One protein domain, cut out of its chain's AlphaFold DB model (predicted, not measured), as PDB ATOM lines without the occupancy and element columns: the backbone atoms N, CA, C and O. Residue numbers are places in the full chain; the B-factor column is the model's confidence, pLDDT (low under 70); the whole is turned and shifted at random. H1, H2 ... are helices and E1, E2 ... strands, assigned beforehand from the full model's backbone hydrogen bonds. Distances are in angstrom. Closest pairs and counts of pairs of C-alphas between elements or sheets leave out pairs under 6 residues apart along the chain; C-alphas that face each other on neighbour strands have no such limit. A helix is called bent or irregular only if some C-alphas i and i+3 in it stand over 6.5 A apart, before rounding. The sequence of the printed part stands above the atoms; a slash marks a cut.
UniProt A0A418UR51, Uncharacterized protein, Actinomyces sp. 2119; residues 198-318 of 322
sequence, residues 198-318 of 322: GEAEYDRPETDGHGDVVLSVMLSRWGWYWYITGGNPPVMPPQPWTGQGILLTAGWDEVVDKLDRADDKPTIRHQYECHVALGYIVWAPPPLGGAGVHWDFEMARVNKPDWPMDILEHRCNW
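Overview. This is residues 198 to 318 of the 322 residues of an uncharacterized protein of Actinomyces sp. 2119 (UniProt A0A418UR51). A small sheet of three strands, E1, E2 and E3, has two longer helices, H2 and H3, over one of its faces; the two run opposite ways at a steep tilt, and H3 lies near the middle of the whole. The short helix H1 follows E2 past the end of the sheet and packs mainly on the first residues of H2, while long unnamed stretches make much of the rest, the last of them, residues 299 to 318, folding back past H3. The printed part has 121 residues with three named helices and three named strands, along the chain E1 E2 H1 H2 H3 E3; the sheet's order is E1 - E2 - E3, all antiparallel, and the class is mixed, helices and strands, with under half of the residues in named elements. The whole is compact, with a radius of gyration of the C-alphas of 13.6 A, and rounded, spanning 37 by 30 by 30 A.

Arrangement. E1, residues 198 to 202, and E2, residues 214 to 219, form an antiparallel hairpin with an angle of 177 degrees between their directions; N 201 and O 216 are 2.9 A apart and N 218 and O 199 are 2.9 A apart, both within hydrogen-bond range. E3, residues 294 to 298, is the antiparallel neighbour of E2 at 155 degrees, with N 297 and O 215 at 2.7 A. E2 is the inner strand and E1 and E3 are the edge strands. H1, residues 221 to 229, only grazes the sheet, with its residues 221 to 227. H2, residues 243 to 258, and H3, residues 266 to 281, are on the same face of the sheet, which gives two layers, helices on one face of a sheet. H2 has a height over the sheet of 10.8 A and lies over E2 and, only just, over E1, with 3 of its C-alphas on E1; it runs slantwise to the strands, at 50 degrees to E2 on the local plane. H3 has a height over the sheet of 7.9 A, lies over E3 and runs slantwise to it, only just, at 31 degrees on the local plane; the closest C-alphas are those of Ile 268 and Phe 297, 5.6 A apart. H1 and H2 form a helical hairpin at a shallow tilt of 31 degrees, opposite ways, and touch through residues 243 to 247 of H2 alone; their closest C-alphas, Trp 226 and Gly 243, are 4.4 A apart. H2 and H3, also a helical hairpin, touch at a steep tilt of 44 degrees, opposite ways, closest at the C-alphas of Gln 244 and Val 276, 6.6 A. H1 and H3 only just touch, with 3 pairs of C-alphas within 8 A, through residues 276 to 280 of H3 alone. Every O i to N i+4 pair is within hydrogen-bond range in H1, against 11 of 12 in H2 and 10 of 12 in H3.

Along the chain. E1 begins at C-alpha 198, (166.913, 166.379, 164.240), and E2 is 16.5 A long. H1 is 12.5 A long. H2, 20.1 A long, begins at C-alpha 243, (161.804, 152.638, 156.816), and has a kink of 35 degrees near residue 250. H3, 23.2 A long, has a kink of 43 degrees near residue 275 and is irregular, with C-alphas 277 and 280 at 7.8 A. E3 ends at C-alpha 298, (170.754, 173.198, 146.563).

Size, cuts and confidence. The two C-alphas farthest apart, those of Gly 211 and Trp 241, are 37.2 A apart. The printed part has no cut. The links E1 to E2, H1 to H2 and H3 to E3 are long. Mean pLDDT of the printed part is 81.0; residues 229 to 241, 279 to 291 and 308 to 310 are under 70.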
ATOM      1  N   GLY A 198     166.451 165.629 163.073       92.19
ATOM      2  CA  GLY A 198     166.913 166.379 164.240       92.19
ATOM      3  C   GLY A 198     167.290 167.817 163.899       92.19
ATOM      4  O   GLY A 198     167.057 168.729 164.677       92.19
ATOM      5  N   GLU A 199     167.832 168.041 162.706       91.88
ATOM      6  CA  GLU A 199     168.225 169.380 162.270       91.88
ATOM      7  C   GLU A 199     167.599 169.687 160.918       91.88
ATOM      8  O   GLU A 199     167.543 168.827 160.035       91.88
ATOM      9  N   ALA A 200     167.138 170.923 160.767       93.50
ATOM     10  CA  ALA A 200     166.608 171.461 159.529       93.50
ATOM     11  C   ALA A 200     166.894 172.965 159.500       93.50
ATOM     12  O   ALA A 200     166.332 173.732 160.281       93.50
ATOM     13  N   GLU A 201     167.795 173.390 158.623       94.88
ATOM     14  CA  GLU A 201     168.237 174.779 158.557       94.88
ATOM     15  C   GLU A 201     168.529 175.237 157.127       94.88
ATOM     16  O   GLU A 201     168.763 174.441 156.215       94.88
ATOM     17  N   TYR A 202     168.522 176.556 156.938       96.31
ATOM     18  CA  TYR A 202     168.929 177.192 155.691       96.31
ATOM     19  C   TYR A 202     170.390 177.626 155.756       96.31
ATOM     20  O   TYR A 202     170.836 178.164 156.768       96.31
ATOM     21  N   ASP A 203     171.099 177.476 154.637       94.62
ATOM     22  CA  ASP A 203     172.440 178.021 154.410       94.62
ATOM     23  C   ASP A 203     173.439 177.657 155.527       94.62
ATOM     24  O   ASP A 203     174.207 178.504 156.005       94.62
ATOM     25  N   ARG A 204     173.433 176.375 155.936       93.56
ATOM     26  CA  ARG A 204     174.387 175.811 156.902       93.56
ATOM     27  C   ARG A 204     175.816 176.228 156.533       93.56
ATOM     28  O   ARG A 204     176.191 176.132 155.355       93.56
ATOM     29  N   PRO A 205     176.651 176.661 157.498       87.94
ATOM     30  CA  PRO A 205     178.056 176.940 157.231       87.94
ATOM     31  C   PRO A 205     178.711 175.764 156.498       87.94
ATOM     32  O   PRO A 205     178.498 174.622 156.883       87.94
ATOM     33  N   GLU A 206     179.532 176.053 155.480       84.50
ATOM     34  CA  GLU A 206     180.205 175.078 154.589       84.50
ATOM     35  C   GLU A 206     179.415 174.650 153.341       84.50
ATOM     36  O   GLU A 206     179.999 174.011 152.464       84.50
ATOM     37  N   THR A 207     178.153 175.059 153.202       87.56
ATOM     38  CA  THR A 207     177.386 174.875 151.958       87.56
ATOM     39  C   THR A 207     177.718 175.953 150.910       87.56
ATOM     40  O   THR A 207     178.098 177.079 151.247       87.56
ATOM     41  N   ASP A 208     177.602 175.614 149.620       85.38
ATOM     42  CA  ASP A 208     177.660 176.568 148.501       85.38
ATOM     43  C   ASP A 208     176.304 176.579 147.792       85.38
ATOM     44  O   ASP A 208     175.945 175.652 147.075       85.38
ATOM     45  N   GLY A 209     175.527 177.638 148.006       84.81
ATOM     46  CA  GLY A 209     174.210 177.783 147.389       84.81
ATOM     47  C   GLY A 209     174.232 178.179 145.919       84.81
ATOM     48  O   GLY A 209     173.175 178.280 145.297       84.81
ATOM     49  N   HIS A 210     175.411 178.437 145.339       88.50
ATOM     50  CA  HIS A 210     175.559 178.828 143.936       88.50
ATOM     51  C   HIS A 210     174.664 180.016 143.527       88.50
ATOM     52  O   HIS A 210     174.204 180.119 142.389       88.50
ATOM     53  N   GLY A 211     174.446 180.949 144.459       87.31
ATOM     54  CA  GLY A 211     173.607 182.136 144.265       87.31
ATOM     55  C   GLY A 211     172.128 181.957 144.624       87.31
ATOM     56  O   GLY A 211     171.360 182.898 144.425       87.31
ATOM     57  N   ASP A 212     171.739 180.802 145.161       92.12
ATOM     58  CA  ASP A 212     170.418 180.517 145.731       92.12
ATOM     59  C   ASP A 212     170.571 179.905 147.140       92.12
ATOM     60  O   ASP A 212     171.688 179.788 147.641       92.12
ATOM     61  N   VAL A 213     169.462 179.559 147.794       94.19
ATOM     62  CA  VAL A 213     169.460 178.974 149.148       94.19
ATOM     63  C   VAL A 213     169.801 177.482 149.132       94.19
ATOM     64  O   VAL A 213     169.441 176.759 148.197       94.19
ATOM     65  N   VAL A 214     170.470 177.015 150.186       94.88
ATOM     66  CA  VAL A 214     170.646 175.587 150.487       94.88
ATOM     67  C   VAL A 214     169.768 175.210 151.668       94.88
ATOM     68  O   VAL A 214     169.779 175.887 152.693       94.88
ATOM     69  N   LEU A 215     169.012 174.128 151.532       96.25
ATOM     70  CA  LEU A 215     168.328 173.488 152.648       96.25
ATOM     71  C   LEU A 215     169.233 172.377 153.166       96.25
ATOM     72  O   LEU A 215     169.687 171.565 152.373       96.25
ATOM     73  N   SER A 216     169.492 172.328 154.461       94.56
ATOM     74  CA  SER A 216     170.293 171.278 155.090       94.56
ATOM     75  C   SER A 216     169.439 170.579 156.130       94.56
ATOM     76  O   SER A 216     168.913 171.231 157.030       94.56
ATOM     77  N   VAL A 217     169.310 169.258 156.018       94.06
ATOM     78  CA  VAL A 217     168.607 168.441 157.015       94.06
ATOM     79  C   VAL A 217     169.499 167.317 157.520       94.06
ATOM     80  O   VAL A 217     170.307 166.771 156.774       94.06
ATOM     81  N   MET A 218     169.353 166.942 158.785       91.75
ATOM     82  CA  MET A 218     170.031 165.785 159.366       91.75
ATOM     83  C   MET A 218     169.007 164.919 160.082       91.75
ATOM     84  O   MET A 218     168.190 165.418 160.855       91.75
ATOM     85  N   LEU A 219     169.044 163.613 159.811       92.38
ATOM     86  CA  LEU A 219     168.171 162.660 160.487       92.38
ATOM     87  C   LEU A 219     168.383 162.733 162.003       92.38
ATOM     88  O   LEU A 219     169.523 162.806 162.473       92.38
ATOM     89  N   SER A 220     167.284 162.669 162.756       93.38
ATOM     90  CA  SER A 220     167.331 162.424 164.195       93.38
ATOM     91  C   SER A 220     167.946 161.047 164.433       93.38
ATOM     92  O   SER A 220     168.081 160.226 163.515       93.38
ATOM     93  N   ARG A 221     168.327 160.741 165.670       89.19
ATOM     94  CA  ARG A 221     168.855 159.414 165.979       89.19
ATOM     95  C   ARG A 221     167.797 158.339 165.712       89.19
ATOM     96  O   ARG A 221     168.118 157.267 165.191       89.19
ATOM     97  N   TRP A 222     166.542 158.640 166.027       92.75
ATOM     98  CA  TRP A 222     165.412 157.782 165.692       92.75
ATOM     99  C   TRP A 222     165.183 157.675 164.171       92.75
ATOM    100  O   TRP A 222     164.977 156.580 163.652       92.75
ATOM    101  N   GLY A 223     165.334 158.763 163.411       91.81
ATOM    102  CA  GLY A 223     165.289 158.737 161.945       91.81
ATOM    103  C   GLY A 223     166.413 157.909 161.312       91.81
ATOM    104  O   GLY A 223     166.178 157.152 160.369       91.81
ATOM    105  N   TRP A 224     167.628 157.969 161.870       87.44
ATOM    106  CA  TRP A 224     168.758 157.131 161.455       87.44
ATOM    107  C   TRP A 224     168.478 155.639 161.621       87.44
ATOM    108  O   TRP A 224     168.964 154.844 160.813       87.44
ATOM    109  N   TYR A 225     167.700 155.243 162.635       85.19
ATOM    110  CA  TYR A 225     167.263 153.857 162.777       85.19
ATOM    111  C   TYR A 225     166.482 153.425 161.532       85.19
ATOM    112  O   TYR A 225     166.945 152.535 160.817       85.19
ATOM    113  N   TRP A 226     165.376 154.113 161.226       84.88
ATOM    114  CA  TRP A 226     164.506 153.793 160.087       84.88
ATOM    115  C   TRP A 226     165.256 153.816 158.762       84.88
ATOM    116  O   TRP A 226     165.042 152.975 157.890       84.88
ATOM    117  N   TYR A 227     166.194 154.748 158.641       82.19
ATOM    118  CA  TYR A 227     167.027 154.865 157.465       82.19
ATOM    119  C   TYR A 227     167.953 153.664 157.234       82.19
ATOM    120  O   TYR A 227     168.136 153.225 156.098       82.19
ATOM    121  N   ILE A 228     168.555 153.121 158.297       75.56
ATOM    122  CA  ILE A 228     169.529 152.025 158.196       75.56
ATOM    123  C   ILE A 228     168.838 150.655 158.166       75.56
ATOM    124  O   ILE A 228     169.354 149.730 157.530       75.56
ATOM    125  N   THR A 229     167.704 150.496 158.853       69.81
ATOM    126  CA  THR A 229     166.996 149.210 158.968       69.81
ATOM    127  C   THR A 229     165.949 148.987 157.878       69.81
ATOM    128  O   THR A 229     165.664 147.832 157.569       69.81
ATOM    129  N   GLY A 230     165.452 150.048 157.233       61.38
ATOM    130  CA  GLY A 230     164.378 150.030 156.230       61.38
ATOM    131  C   GLY A 230     164.713 149.452 154.849       61.38
ATOM    132  O   GLY A 230     164.244 149.985 153.847       61.38
ATOM    133  N   GLY A 231     165.529 148.397 154.780       54.34
ATOM    134  CA  GLY A 231     165.767 147.629 153.554       54.34
ATOM    135  C   GLY A 231     166.859 148.208 152.648       54.34
ATOM    136  O   GLY A 231     166.689 149.207 151.954       54.34
ATOM    137  N   ASN A 232     168.007 147.529 152.597       50.75
ATOM    138  CA  ASN A 232     169.066 147.803 151.627       50.75
ATOM    139  C   ASN A 232     169.379 146.497 150.866       50.75
ATOM    140  O   ASN A 232     169.701 145.499 151.522       50.75
ATOM    141  N   PRO A 233     169.308 146.443 149.517       52.47
ATOM    142  CA  PRO A 233     169.047 147.533 148.564       52.47
ATOM    143  C   PRO A 233     167.578 148.001 148.538       52.47
ATOM    144  O   PRO A 233     166.711 147.253 148.985       52.47
ATOM    145  N   PRO A 234     167.294 149.202 147.987       51.53
ATOM    146  CA  PRO A 234     165.942 149.751 147.929       51.53
ATOM    147  C   PRO A 234     164.976 148.814 147.202       51.53
ATOM    148  O   PRO A 234     165.263 148.334 146.098       51.53
ATOM    149  N   VAL A 235     163.810 148.580 147.805       51.44
ATOM    150  CA  VAL A 235     162.687 147.930 147.125       51.44
ATOM    151  C   VAL A 235     161.978 149.004 146.306       51.44
ATOM    152  O   VAL A 235     161.441 149.958 146.856       51.44
ATOM    153  N   MET A 236     161.999 148.866 144.978       54.47
ATOM    154  CA  MET A 236     161.315 149.785 144.064       54.47
ATOM    155  C   MET A 236     160.080 149.096 143.462       54.47
ATOM    156  O   MET A 236     160.238 148.052 142.817       54.47
ATOM    157  N   PRO A 237     158.864 149.659 143.618       59.28
ATOM    158  CA  PRO A 237     158.536 150.912 144.312       59.28
ATOM    159  C   PRO A 237     158.613 150.785 145.849       59.28
ATOM    160  O   PRO A 237     158.378 149.683 146.362       59.28
ATOM    161  N   PRO A 238     158.886 151.891 146.574       60.44
ATOM    162  CA  PRO A 238     158.903 151.893 148.036       60.44
ATOM    163  C   PRO A 238     157.542 151.432 148.556       60.44
ATOM    164  O   PRO A 238     156.501 151.915 148.103       60.44
ATOM    165  N   GLN A 239     157.542 150.460 149.465       64.31
ATOM    166  CA  GLN A 239     156.301 150.018 150.092       64.31
ATOM    167  C   GLN A 239     155.960 150.970 151.252       64.31
ATOM    168  O   GLN A 239     156.879 151.422 151.949       64.31
ATOM    169  N   PRO A 240     154.672 151.302 151.463       66.94
ATOM    170  CA  PRO A 240     154.243 152.065 152.631       66.94
ATOM    171  C   PRO A 240     154.772 151.438 153.921       66.94
ATOM    172  O   PRO A 240     154.838 150.214 154.024       66.94
ATOM    173  N   TRP A 241     155.145 152.279 154.886       69.94
ATOM    174  CA  TRP A 241     155.564 151.864 156.234       69.94
ATOM    175  C   TRP A 241     156.826 150.995 156.320       69.94
ATOM    176  O   TRP A 241     157.152 150.498 157.392       69.94
ATOM    177  N   THR A 242     157.571 150.874 155.219       78.44
ATOM    178  CA  THR A 242     158.995 150.511 155.261       78.44
ATOM    179  C   THR A 242     159.798 151.707 155.769       78.44
ATOM    180  O   THR A 242     159.373 152.848 155.571       78.44
ATOM    181  N   GLY A 243     160.979 151.505 156.361       81.12
ATOM    182  CA  GLY A 243     161.804 152.638 156.816       81.12
ATOM    183  C   GLY A 243     162.128 153.644 155.695       81.12
ATOM    184  O   GLY A 243     162.061 154.855 155.901       81.12
ATOM    185  N   GLN A 244     162.356 153.165 154.464       80.56
ATOM    186  CA  GLN A 244     162.474 154.027 153.278       80.56
ATOM    187  C   GLN A 244     161.156 154.692 152.880       80.56
ATOM    188  O   GLN A 244     161.154 155.861 152.505       80.56
ATOM    189  N   GLY A 245     160.038 153.965 152.935       83.56
ATOM    190  CA  GLY A 245     158.710 154.495 152.637       83.56
ATOM    191  C   GLY A 245     158.324 155.630 153.579       83.56
ATOM    192  O   GLY A 245     157.885 156.669 153.099       83.56
ATOM    193  N   ILE A 246     158.568 155.462 154.883       88.31
ATOM    194  CA  ILE A 246     158.367 156.483 155.922       88.31
ATOM    195  C   ILE A 246     159.169 157.740 155.588       88.31
ATOM    196  O   ILE A 246     158.613 158.833 155.579       88.31
ATOM    197  N   LEU A 247     160.452 157.605 155.246       89.94
ATOM    198  CA  LEU A 247     161.271 158.756 154.864       89.94
ATOM    199  C   LEU A 247     160.776 159.405 153.564       89.94
ATOM    200  O   LEU A 247     160.637 160.617 153.489       89.94
ATOM    201  N   LEU A 248     160.431 158.621 152.540       88.44
ATOM    202  CA  LEU A 248     159.926 159.166 151.277       88.44
ATOM    203  C   LEU A 248     158.570 159.870 151.408       88.44
ATOM    204  O   LEU A 248     158.266 160.703 150.552       88.44
ATOM    205  N   THR A 249     157.760 159.560 152.418       90.25
ATOM    206  CA  THR A 249     156.478 160.230 152.672       90.25
ATOM    207  C   THR A 249     156.578 161.157 153.879       90.25
ATOM    208  O   THR A 249     156.931 162.321 153.711       90.25
ATOM    209  N   ALA A 250     156.359 160.631 155.081       93.00
ATOM    210  CA  ALA A 250     156.332 161.373 156.336       93.00
ATOM    211  C   ALA A 250     157.603 162.194 156.575       93.00
ATOM    212  O   ALA A 250     157.526 163.332 157.021       93.00
ATOM    213  N   GLY A 251     158.770 161.644 156.231       94.44
ATOM    214  CA  GLY A 251     160.036 162.354 156.368       94.44
ATOM    215  C   GLY A 251     160.125 163.595 155.486       94.44
ATOM    216  O   GLY A 251     160.766 164.566 155.866       94.44
ATOM    217  N   TRP A 252     159.487 163.605 154.320       95.06
ATOM    218  CA  TRP A 252     159.433 164.805 153.497       95.06
ATOM    219  C   TRP A 252     158.398 165.803 153.971       95.06
ATOM    220  O   TRP A 252     158.681 166.996 153.940       95.06
ATOM    221  N   ASP A 253     157.237 165.322 154.414       94.75
ATOM    222  CA  ASP A 253     156.221 166.186 155.012       94.75
ATOM    223  C   ASP A 253     156.827 166.935 156.212       94.75
ATOM    224  O   ASP A 253     156.720 168.155 156.296       94.75
ATOM    225  N   GLU A 254     157.615 166.246 157.044       95.44
ATOM    226  CA  GLU A 254     158.368 166.858 158.144       95.44
ATOM    227  C   GLU A 254     159.402 167.896 157.669       95.44
ATOM    228  O   GLU A 254     159.537 168.958 158.276       95.44
ATOM    229  N   VAL A 255     160.126 167.636 156.573       95.94
ATOM    230  CA  VAL A 255     161.063 168.622 156.004       95.94
ATOM    231  C   VAL A 255     160.331 169.863 155.494       95.94
ATOM    232  O   VAL A 255     160.826 170.967 155.700       95.94
ATOM    233  N   VAL A 256     159.167 169.707 154.857       95.38
ATOM    234  CA  VAL A 256     158.335 170.832 154.397       95.38
ATOM    235  C   VAL A 256     157.784 171.631 155.579       95.38
ATOM    236  O   VAL A 256     157.796 172.859 155.538       95.38
ATOM    237  N   ASP A 257     157.371 170.957 156.651       93.25
ATOM    238  CA  ASP A 257     156.890 171.614 157.868       93.25
ATOM    239  C   ASP A 257     158.002 172.399 158.583       93.25
ATOM    240  O   ASP A 257     157.758 173.484 159.117       93.25
ATOM    241  N   LYS A 258     159.236 171.877 158.581       93.75
ATOM    242  CA  LYS A 258     160.404 172.523 159.203       93.75
ATOM    243  C   LYS A 258     161.013 173.628 158.337       93.75
ATOM    244  O   LYS A 258     161.512 174.617 158.874       93.75
ATOM    245  N   LEU A 259     160.985 173.474 157.013       95.44
ATOM    246  CA  LEU A 259     161.574 174.393 156.038       95.44
ATOM    247  C   LEU A 259     160.525 174.788 154.994       95.44
ATOM    248  O   LEU A 259     160.343 174.123 153.976       95.44
ATOM    249  N   ASP A 260     159.905 175.946 155.214       94.06
ATOM    250  CA  ASP A 260     158.808 176.518 154.418       94.06
ATOM    251  C   ASP A 260     159.096 176.740 152.920       94.06
ATOM    252  O   ASP A 260     158.180 177.029 152.157       94.06
ATOM    253  N   ARG A 261     160.355 176.623 152.489       94.69
ATOM    254  CA  ARG A 261     160.796 176.737 151.090       94.69
ATOM    255  C   ARG A 261     161.173 175.397 150.463       94.69
ATOM    256  O   ARG A 261     161.666 175.369 149.333       94.69
ATOM    257  N   ALA A 262     160.988 174.279 151.168       95.44
ATOM    258  CA  ALA A 262     161.352 172.957 150.661       95.44
ATOM    259  C   ALA A 262     160.561 172.565 149.405       95.44
ATOM    260  O   ALA A 262     161.085 171.849 148.549       95.44
ATOM    261  N   ASP A 263     159.343 173.077 149.238       94.38
ATOM    262  CA  ASP A 263     158.485 172.822 148.081       94.38
ATOM    263  C   ASP A 263     158.521 173.936 147.008       94.38
ATOM    264  O   ASP A 263     157.897 173.784 145.953       94.38
ATOM    265  N   ASP A 264     159.334 174.992 147.188       94.88
ATOM    266  CA  ASP A 264     159.473 176.115 146.237       94.88
ATOM    267  C   ASP A 264     159.900 175.649 144.830       94.88
ATOM    268  O   ASP A 264     159.526 176.244 143.810       94.88
ATOM    269  N   LYS A 265     160.736 174.601 144.750       93.50
ATOM    270  CA  LYS A 265     161.193 174.011 143.482       93.50
ATOM    271  C   LYS A 265     161.268 172.479 143.570       93.50
ATOM    272  O   LYS A 265     161.901 171.960 144.490       93.50
ATOM    273  N   PRO A 266     160.793 171.751 142.538       91.94
ATOM    274  CA  PRO A 266     160.891 170.289 142.456       91.94
ATOM    275  C   PRO A 266     162.295 169.718 142.699       91.94
ATOM    276  O   PRO A 266     162.439 168.617 143.222       91.94
ATOM    277  N   THR A 267     163.345 170.464 142.344       91.31
ATOM    278  CA  THR A 267     164.733 170.042 142.541       91.31
ATOM    279  C   THR A 267     165.105 169.692 143.987       91.31
ATOM    280  O   THR A 267     165.990 168.861 144.187       91.31
ATOM    281  N   ILE A 268     164.464 170.293 144.995       94.19
ATOM    282  CA  ILE A 268     164.742 169.954 146.400       94.19
ATOM    283  C   ILE A 268     164.262 168.538 146.687       94.19
ATOM    284  O   ILE A 268     165.050 167.699 147.119       94.19
ATOM    285  N   ARG A 269     163.009 168.233 146.329       92.31
ATOM    286  CA  ARG A 269     162.442 166.887 146.454       92.31
ATOM    287  C   ARG A 269     163.269 165.850 145.697       92.31
ATOM    288  O   ARG A 269     163.479 164.753 146.199       92.31
ATOM    289  N   HIS A 270     163.789 166.197 144.521       89.75
ATOM    290  CA  HIS A 270     164.685 165.310 143.782       89.75
ATOM    291  C   HIS A 270     165.943 164.963 144.598       89.75
ATOM    292  O   HIS A 270     166.256 163.797 144.821       89.75
ATOM    293  N   GLN A 271     166.654 165.971 145.102       90.00
ATOM    294  CA  GLN A 271     167.861 165.747 145.904       90.00
ATOM    295  C   GLN A 271     167.552 164.926 147.168       90.00
ATOM    296  O   GLN A 271     168.256 163.951 147.442       90.00
ATOM    297  N   TYR A 272     166.445 165.232 147.853       90.94
ATOM    298  CA  TYR A 272     165.939 164.477 149.003       90.94
ATOM    299  C   TYR A 272     165.732 162.991 148.693       90.94
ATOM    300  O   TYR A 272     166.278 162.124 149.372       90.94
ATOM    301  N   GLU A 273     164.990 162.670 147.630       88.31
ATOM    302  CA  GLU A 273     164.714 161.279 147.256       88.31
ATOM    303  C   GLU A 273     165.994 160.506 146.926       88.31
ATOM    304  O   GLU A 273     166.087 159.315 147.225       88.31
ATOM    305  N   CYS A 274     167.013 161.169 146.366       84.44
ATOM    306  CA  CYS A 274     168.312 160.525 146.210       84.44
ATOM    307  C   CYS A 274     168.978 160.226 147.559       84.44
ATOM    308  O   CYS A 274     169.526 159.136 147.726       84.44
ATOM    309  N   HIS A 275     168.942 161.155 148.516       85.31
ATOM    310  CA  HIS A 275     169.469 160.891 149.853       85.31
ATOM    311  C   HIS A 275     168.753 159.711 150.512       85.31
ATOM    312  O   HIS A 275     169.418 158.825 151.048       85.31
ATOM    313  N   VAL A 276     167.430 159.603 150.377       85.06
ATOM    314  CA  VAL A 276     166.704 158.439 150.902       85.06
ATOM    315  C   VAL A 276     167.098 157.144 150.174       85.06
ATOM    316  O   VAL A 276     167.353 156.128 150.818       85.06
ATOM    317  N   ALA A 277     167.231 157.167 148.843       77.12
ATOM    318  CA  ALA A 277     167.519 155.968 148.049       77.12
ATOM    319  C   ALA A 277     168.987 155.493 148.111       77.12
ATOM    320  O   ALA A 277     169.258 154.294 148.027       77.12
ATOM    321  N   LEU A 278     169.948 156.419 148.189       71.69
ATOM    322  CA  LEU A 278     171.382 156.153 147.998       71.69
ATOM    323  C   LEU A 278     172.288 156.782 149.061       71.69
ATOM    324  O   LEU A 278     173.494 156.530 149.055       71.69
ATOM    325  N   GLY A 279     171.755 157.583 149.980       60.69
ATOM    326  CA  GLY A 279     172.568 158.276 150.976       60.69
ATOM    327  C   GLY A 279     173.217 157.350 152.016       60.69
ATOM    328  O   GLY A 279     174.101 157.810 152.721       60.69
ATOM    329  N   TYR A 280     172.888 156.043 152.076       62.19
ATOM    330  CA  TYR A 280     173.550 155.045 152.946       62.19
ATOM    331  C   TYR A 280     175.059 154.928 152.660       62.19
ATOM    332  O   TYR A 280     175.834 154.356 153.426       62.19
ATOM    333  N   ILE A 281     175.482 155.527 151.550       61.34
ATOM    334  CA  ILE A 281     176.848 155.823 151.144       61.34
ATOM    335  C   ILE A 281     177.431 156.986 151.997       61.34
ATOM    336  O   ILE A 281     178.473 157.521 151.649       61.34
ATOM    337  N   VAL A 282     176.832 157.360 153.142       58.03
ATOM    338  CA  VAL A 282     177.265 158.407 154.107       58.03
ATOM    339  C   VAL A 282     178.786 158.460 154.283       58.03
ATOM    340  O   VAL A 282     179.396 159.522 154.206       58.03
ATOM    341  N   TRP A 283     179.407 157.291 154.463       54.12
ATOM    342  CA  TRP A 283     180.827 157.132 154.798       54.12
ATOM    343  C   TRP A 283     181.704 156.702 153.622       54.12
ATOM    344  O   TRP A 283     182.827 156.234 153.834       54.12
ATOM    345  N   ALA A 284     181.205 156.770 152.387       57.22
ATOM    346  CA  ALA A 284     181.947 156.206 151.274       57.22
ATOM    347  C   ALA A 284     183.282 156.931 151.072       57.22
ATOM    348  O   ALA A 284     183.318 158.154 150.884       57.22
ATOM    349  N   PRO A 285     184.401 156.186 151.096       49.94
ATOM    350  CA  PRO A 285     185.702 156.790 150.936       49.94
ATOM    351  C   PRO A 285     185.865 157.311 149.500       49.94
ATOM    352  O   PRO A 285     185.192 156.850 148.567       49.94
ATOM    353  N   PRO A 286     186.800 158.245 149.278       45.28
ATOM    354  CA  PRO A 286     187.179 158.654 147.934       45.28
ATOM    355  C   PRO A 286     187.498 157.431 147.049       45.28
ATOM    356  O   PRO A 286     188.137 156.487 147.520       45.28
ATOM    357  N   PRO A 287     187.093 157.424 145.766       52.41
ATOM    358  CA  PRO A 287     186.564 158.555 145.003       52.41
ATOM    359  C   PRO A 287     185.030 158.650 144.987       52.41
ATOM    360  O   PRO A 287     184.508 159.469 144.238       52.41
ATOM    361  N   LEU A 288     184.314 157.810 145.745       54.31
ATOM    362  CA  LEU A 288     182.848 157.760 145.688       54.31
ATOM    363  C   LEU A 288     182.212 159.042 146.238       54.31
ATOM    364  O   LEU A 288     181.234 159.493 145.655       54.31
ATOM    365  N   GLY A 289     182.828 159.647 147.266       52.91
ATOM    366  CA  GLY A 289     182.328 160.850 147.934       52.91
ATOM    367  C   GLY A 289     181.061 160.516 148.711       52.91
ATOM    368  O   GLY A 289     179.998 160.367 148.118       52.91
ATOM    369  N   GLY A 290     181.180 160.308 150.023       60.06
ATOM    370  CA  GLY A 290     180.017 159.982 150.837       60.06
ATOM    371  C   GLY A 290     178.976 161.099 150.838       60.06
ATOM    372  O   GLY A 290     179.329 162.266 150.685       60.06
ATOM    373  N   ALA A 291     177.705 160.734 151.010       63.03
ATOM    374  CA  ALA A 291     176.581 161.675 150.985       63.03
ATOM    375  C   ALA A 291     176.577 162.678 152.157       63.03
ATOM    376  O   ALA A 291     175.770 163.598 152.149       63.03
ATOM    377  N   GLY A 292     177.470 162.508 153.142       73.00
ATOM    378  CA  GLY A 292     177.485 163.312 154.362       73.00
ATOM    379  C   GLY A 292     176.381 162.907 155.342       73.00
ATOM    380  O   GLY A 292     175.445 162.188 154.994       73.00
ATOM    381  N   VAL A 293     176.538 163.317 156.603       81.00
ATOM    382  CA  VAL A 293     175.494 163.156 157.635       81.00
ATOM    383  C   VAL A 293     174.415 164.233 157.519       81.00
ATOM    384  O   VAL A 293     173.258 163.951 157.808       81.00
ATOM    385  N   HIS A 294     174.788 165.418 157.024       87.69
ATOM    386  CA  HIS A 294     173.853 166.438 156.560       87.69
ATOM    387  C   HIS A 294     173.491 166.174 155.104       87.69
ATOM    388  O   HIS A 294     174.352 165.846 154.284       87.69
ATOM    389  N   TRP A 295     172.208 166.307 154.800       90.69
ATOM    390  CA  TRP A 295     171.660 166.226 153.461       90.69
ATOM    391  C   TRP A 295     171.418 167.648 152.969       90.69
ATOM    392  O   TRP A 295     170.459 168.300 153.377       90.69
ATOM    393  N   ASP A 296     172.334 168.124 152.127       91.06
ATOM    394  CA  ASP A 296     172.337 169.487 151.604       91.06
ATOM    395  C   ASP A 296     171.620 169.517 150.235       91.06
ATOM    396  O   ASP A 296     172.044 168.876 149.270       91.06
ATOM    397  N   PHE A 297     170.516 170.261 150.137       92.44
ATOM    398  CA  PHE A 297     169.693 170.420 148.940       92.44
ATOM    399  C   PHE A 297     169.841 171.828 148.371       92.44
ATOM    400  O   PHE A 297     169.379 172.819 148.937       92.44
ATOM    401  N   GLU A 298     170.452 171.923 147.200       92.88
ATOM    402  CA  GLU A 298     170.754 173.198 146.563       92.88
ATOM    403  C   GLU A 298     169.579 173.658 145.685       92.88
ATOM    404  O   GLU A 298     169.191 172.994 144.716       92.88
ATOM    405  N   MET A 299     169.018 174.834 145.980       93.44
ATOM    406  CA  MET A 299     167.894 175.404 145.225       93.44
ATOM    407  C   MET A 299     168.300 175.896 143.826       93.44
ATOM    408  O   MET A 299     167.450 176.030 142.940       93.44
ATOM    409  N   ALA A 300     169.593 176.137 143.599       92.50
ATOM    410  CA  ALA A 300     170.145 176.536 142.305       92.50
ATOM    411  C   ALA A 300     170.095 175.419 141.242       92.50
ATOM    412  O   ALA A 300     170.315 175.680 140.060       92.50
ATOM    413  N   ARG A 301     169.807 174.175 141.641       89.69
ATOM    414  CA  ARG A 301     169.781 173.010 140.752       89.69
ATOM    415  C   ARG A 301     168.597 173.025 139.788       89.69
ATOM    416  O   ARG A 301     167.519 173.551 140.074       89.69
ATOM    417  N   VAL A 302     168.794 172.394 138.634       90.06
ATOM    418  CA  VAL A 302     167.762 172.284 137.598       90.06
ATOM    419  C   VAL A 302     166.664 171.295 137.997       90.06
ATOM    420  O   VAL A 302     166.917 170.235 138.569       90.06
ATOM    421  N   ASN A 303     165.418 171.606 137.636       90.19
ATOM    422  CA  ASN A 303     164.306 170.671 137.793       90.19
ATOM    423  C   ASN A 303     164.408 169.536 136.758       90.19
ATOM    424  O   ASN A 303     164.636 169.782 135.573       90.19
ATOM    425  N   LYS A 304     164.172 168.294 137.192       84.88
ATOM    426  CA  LYS A 304     164.122 167.098 136.340       84.88
ATOM    427  C   LYS A 304     162.669 166.655 136.110       84.88
ATOM    428  O   LYS A 304     162.041 166.202 137.056       84.88
ATOM    429  N   PRO A 305     162.111 166.783 134.893       79.19
ATOM    430  CA  PRO A 305     160.704 166.453 134.642       79.19
ATOM    431  C   PRO A 305     160.376 164.950 134.737       79.19
ATOM    432  O   PRO A 305     159.239 164.616 135.049       79.19
ATOM    433  N   ASP A 306     161.352 164.059 134.529       77.56
ATOM    434  CA  ASP A 306     161.182 162.592 134.535       77.56
ATOM    435  C   ASP A 306     161.925 161.929 135.715       77.56
ATOM    436  O   ASP A 306     162.640 160.940 135.556       77.56
ATOM    437  N   TRP A 307     161.828 162.522 136.906       81.75
ATOM    438  CA  TRP A 307     162.641 162.148 138.067       81.75
ATOM    439  C   TRP A 307     162.485 160.692 138.570       81.75
ATOM    440  O   TRP A 307     163.499 159.990 138.635       81.75
ATOM    441  N   PRO A 308     161.275 160.177 138.883       64.56
ATOM    442  CA  PRO A 308     161.132 158.879 139.552       64.56
ATOM    443  C   PRO A 308     161.506 157.659 138.693       64.56
ATOM    444  O   PRO A 308     161.639 156.563 139.233       64.56
ATOM    445  N   MET A 309     161.684 157.811 137.377       59.22
ATOM    446  CA  MET A 309     162.080 156.699 136.505       59.22
ATOM    447  C   MET A 309     163.591 156.421 136.541       59.22
ATOM    448  O   MET A 309     163.977 155.270 136.374       59.22
ATOM    449  N   ASP A 310     164.434 157.428 136.815       64.12
ATOM    450  CA  ASP A 310     165.857 157.377 136.447       64.12
ATOM    451  C   ASP A 310     166.790 158.169 137.399       64.12
ATOM    452  O   ASP A 310     167.735 158.823 136.955       64.12
ATOM    453  N   ILE A 311     166.580 158.121 138.728       74.44
ATOM    454  CA  ILE A 311     167.397 158.851 139.739       74.44
ATOM    455  C   ILE A 311     168.916 158.688 139.502       74.44
ATOM    456  O   ILE A 311     169.686 159.648 139.609       74.44
ATOM    457  N   LEU A 312     169.359 157.484 139.119       73.94
ATOM    458  CA  LEU A 312     170.758 157.197 138.783       73.94
ATOM    459  C   LEU A 312     171.197 157.784 137.432       73.94
ATOM    460  O   LEU A 312     172.336 158.247 137.325       73.94
ATOM    461  N   GLU A 313     170.333 157.800 136.411       75.12
ATOM    462  CA  GLU A 313     170.666 158.428 135.122       75.12
ATOM    463  C   GLU A 313     170.748 159.951 135.260       75.12
ATOM    464  O   GLU A 313     171.665 160.569 134.714       75.12
ATOM    465  N   HIS A 314     169.884 160.541 136.096       75.50
ATOM    466  CA  HIS A 314     169.946 161.950 136.503       75.50
ATOM    467  C   HIS A 314     171.102 162.252 137.461       75.50
ATOM    468  O   HIS A 314     171.253 163.394 137.901       75.50
ATOM    469  N   ARG A 315     171.931 161.250 137.798       77.25
ATOM    470  CA  ARG A 315     173.067 161.359 138.729       77.25
ATOM    471  C   ARG A 315     172.663 162.045 140.028       77.25
ATOM    472  O   ARG A 315     173.387 162.906 140.535       77.25
ATOM    473  N   CYS A 316     171.473 161.699 140.509       77.25
ATOM    474  CA  CYS A 316     170.862 162.260 141.695       77.25
ATOM    475  C   CYS A 316     170.720 163.796 141.715       77.25
ATOM    476  O   CYS A 316     170.560 164.387 142.776       77.25
ATOM    477  N   ASN A 317     170.799 164.449 140.556       81.44
ATOM    478  CA  ASN A 317     170.813 165.903 140.415       81.44
ATOM    479  C   ASN A 317     172.026 166.642 141.035       81.44
ATOM    480  O   ASN A 317     171.964 167.849 141.227       81.44
ATOM    481  N   TRP A 318     173.160 165.965 141.282       73.56
ATOM    482  CA  TRP A 318     174.347 166.560 141.946       73.56
ATOM    483  C   TRP A 318     175.331 167.284 141.016       73.56
ATOM    484  O   TRP A 318     176.341 167.826 141.469       73.56
TER     485      TRP A 318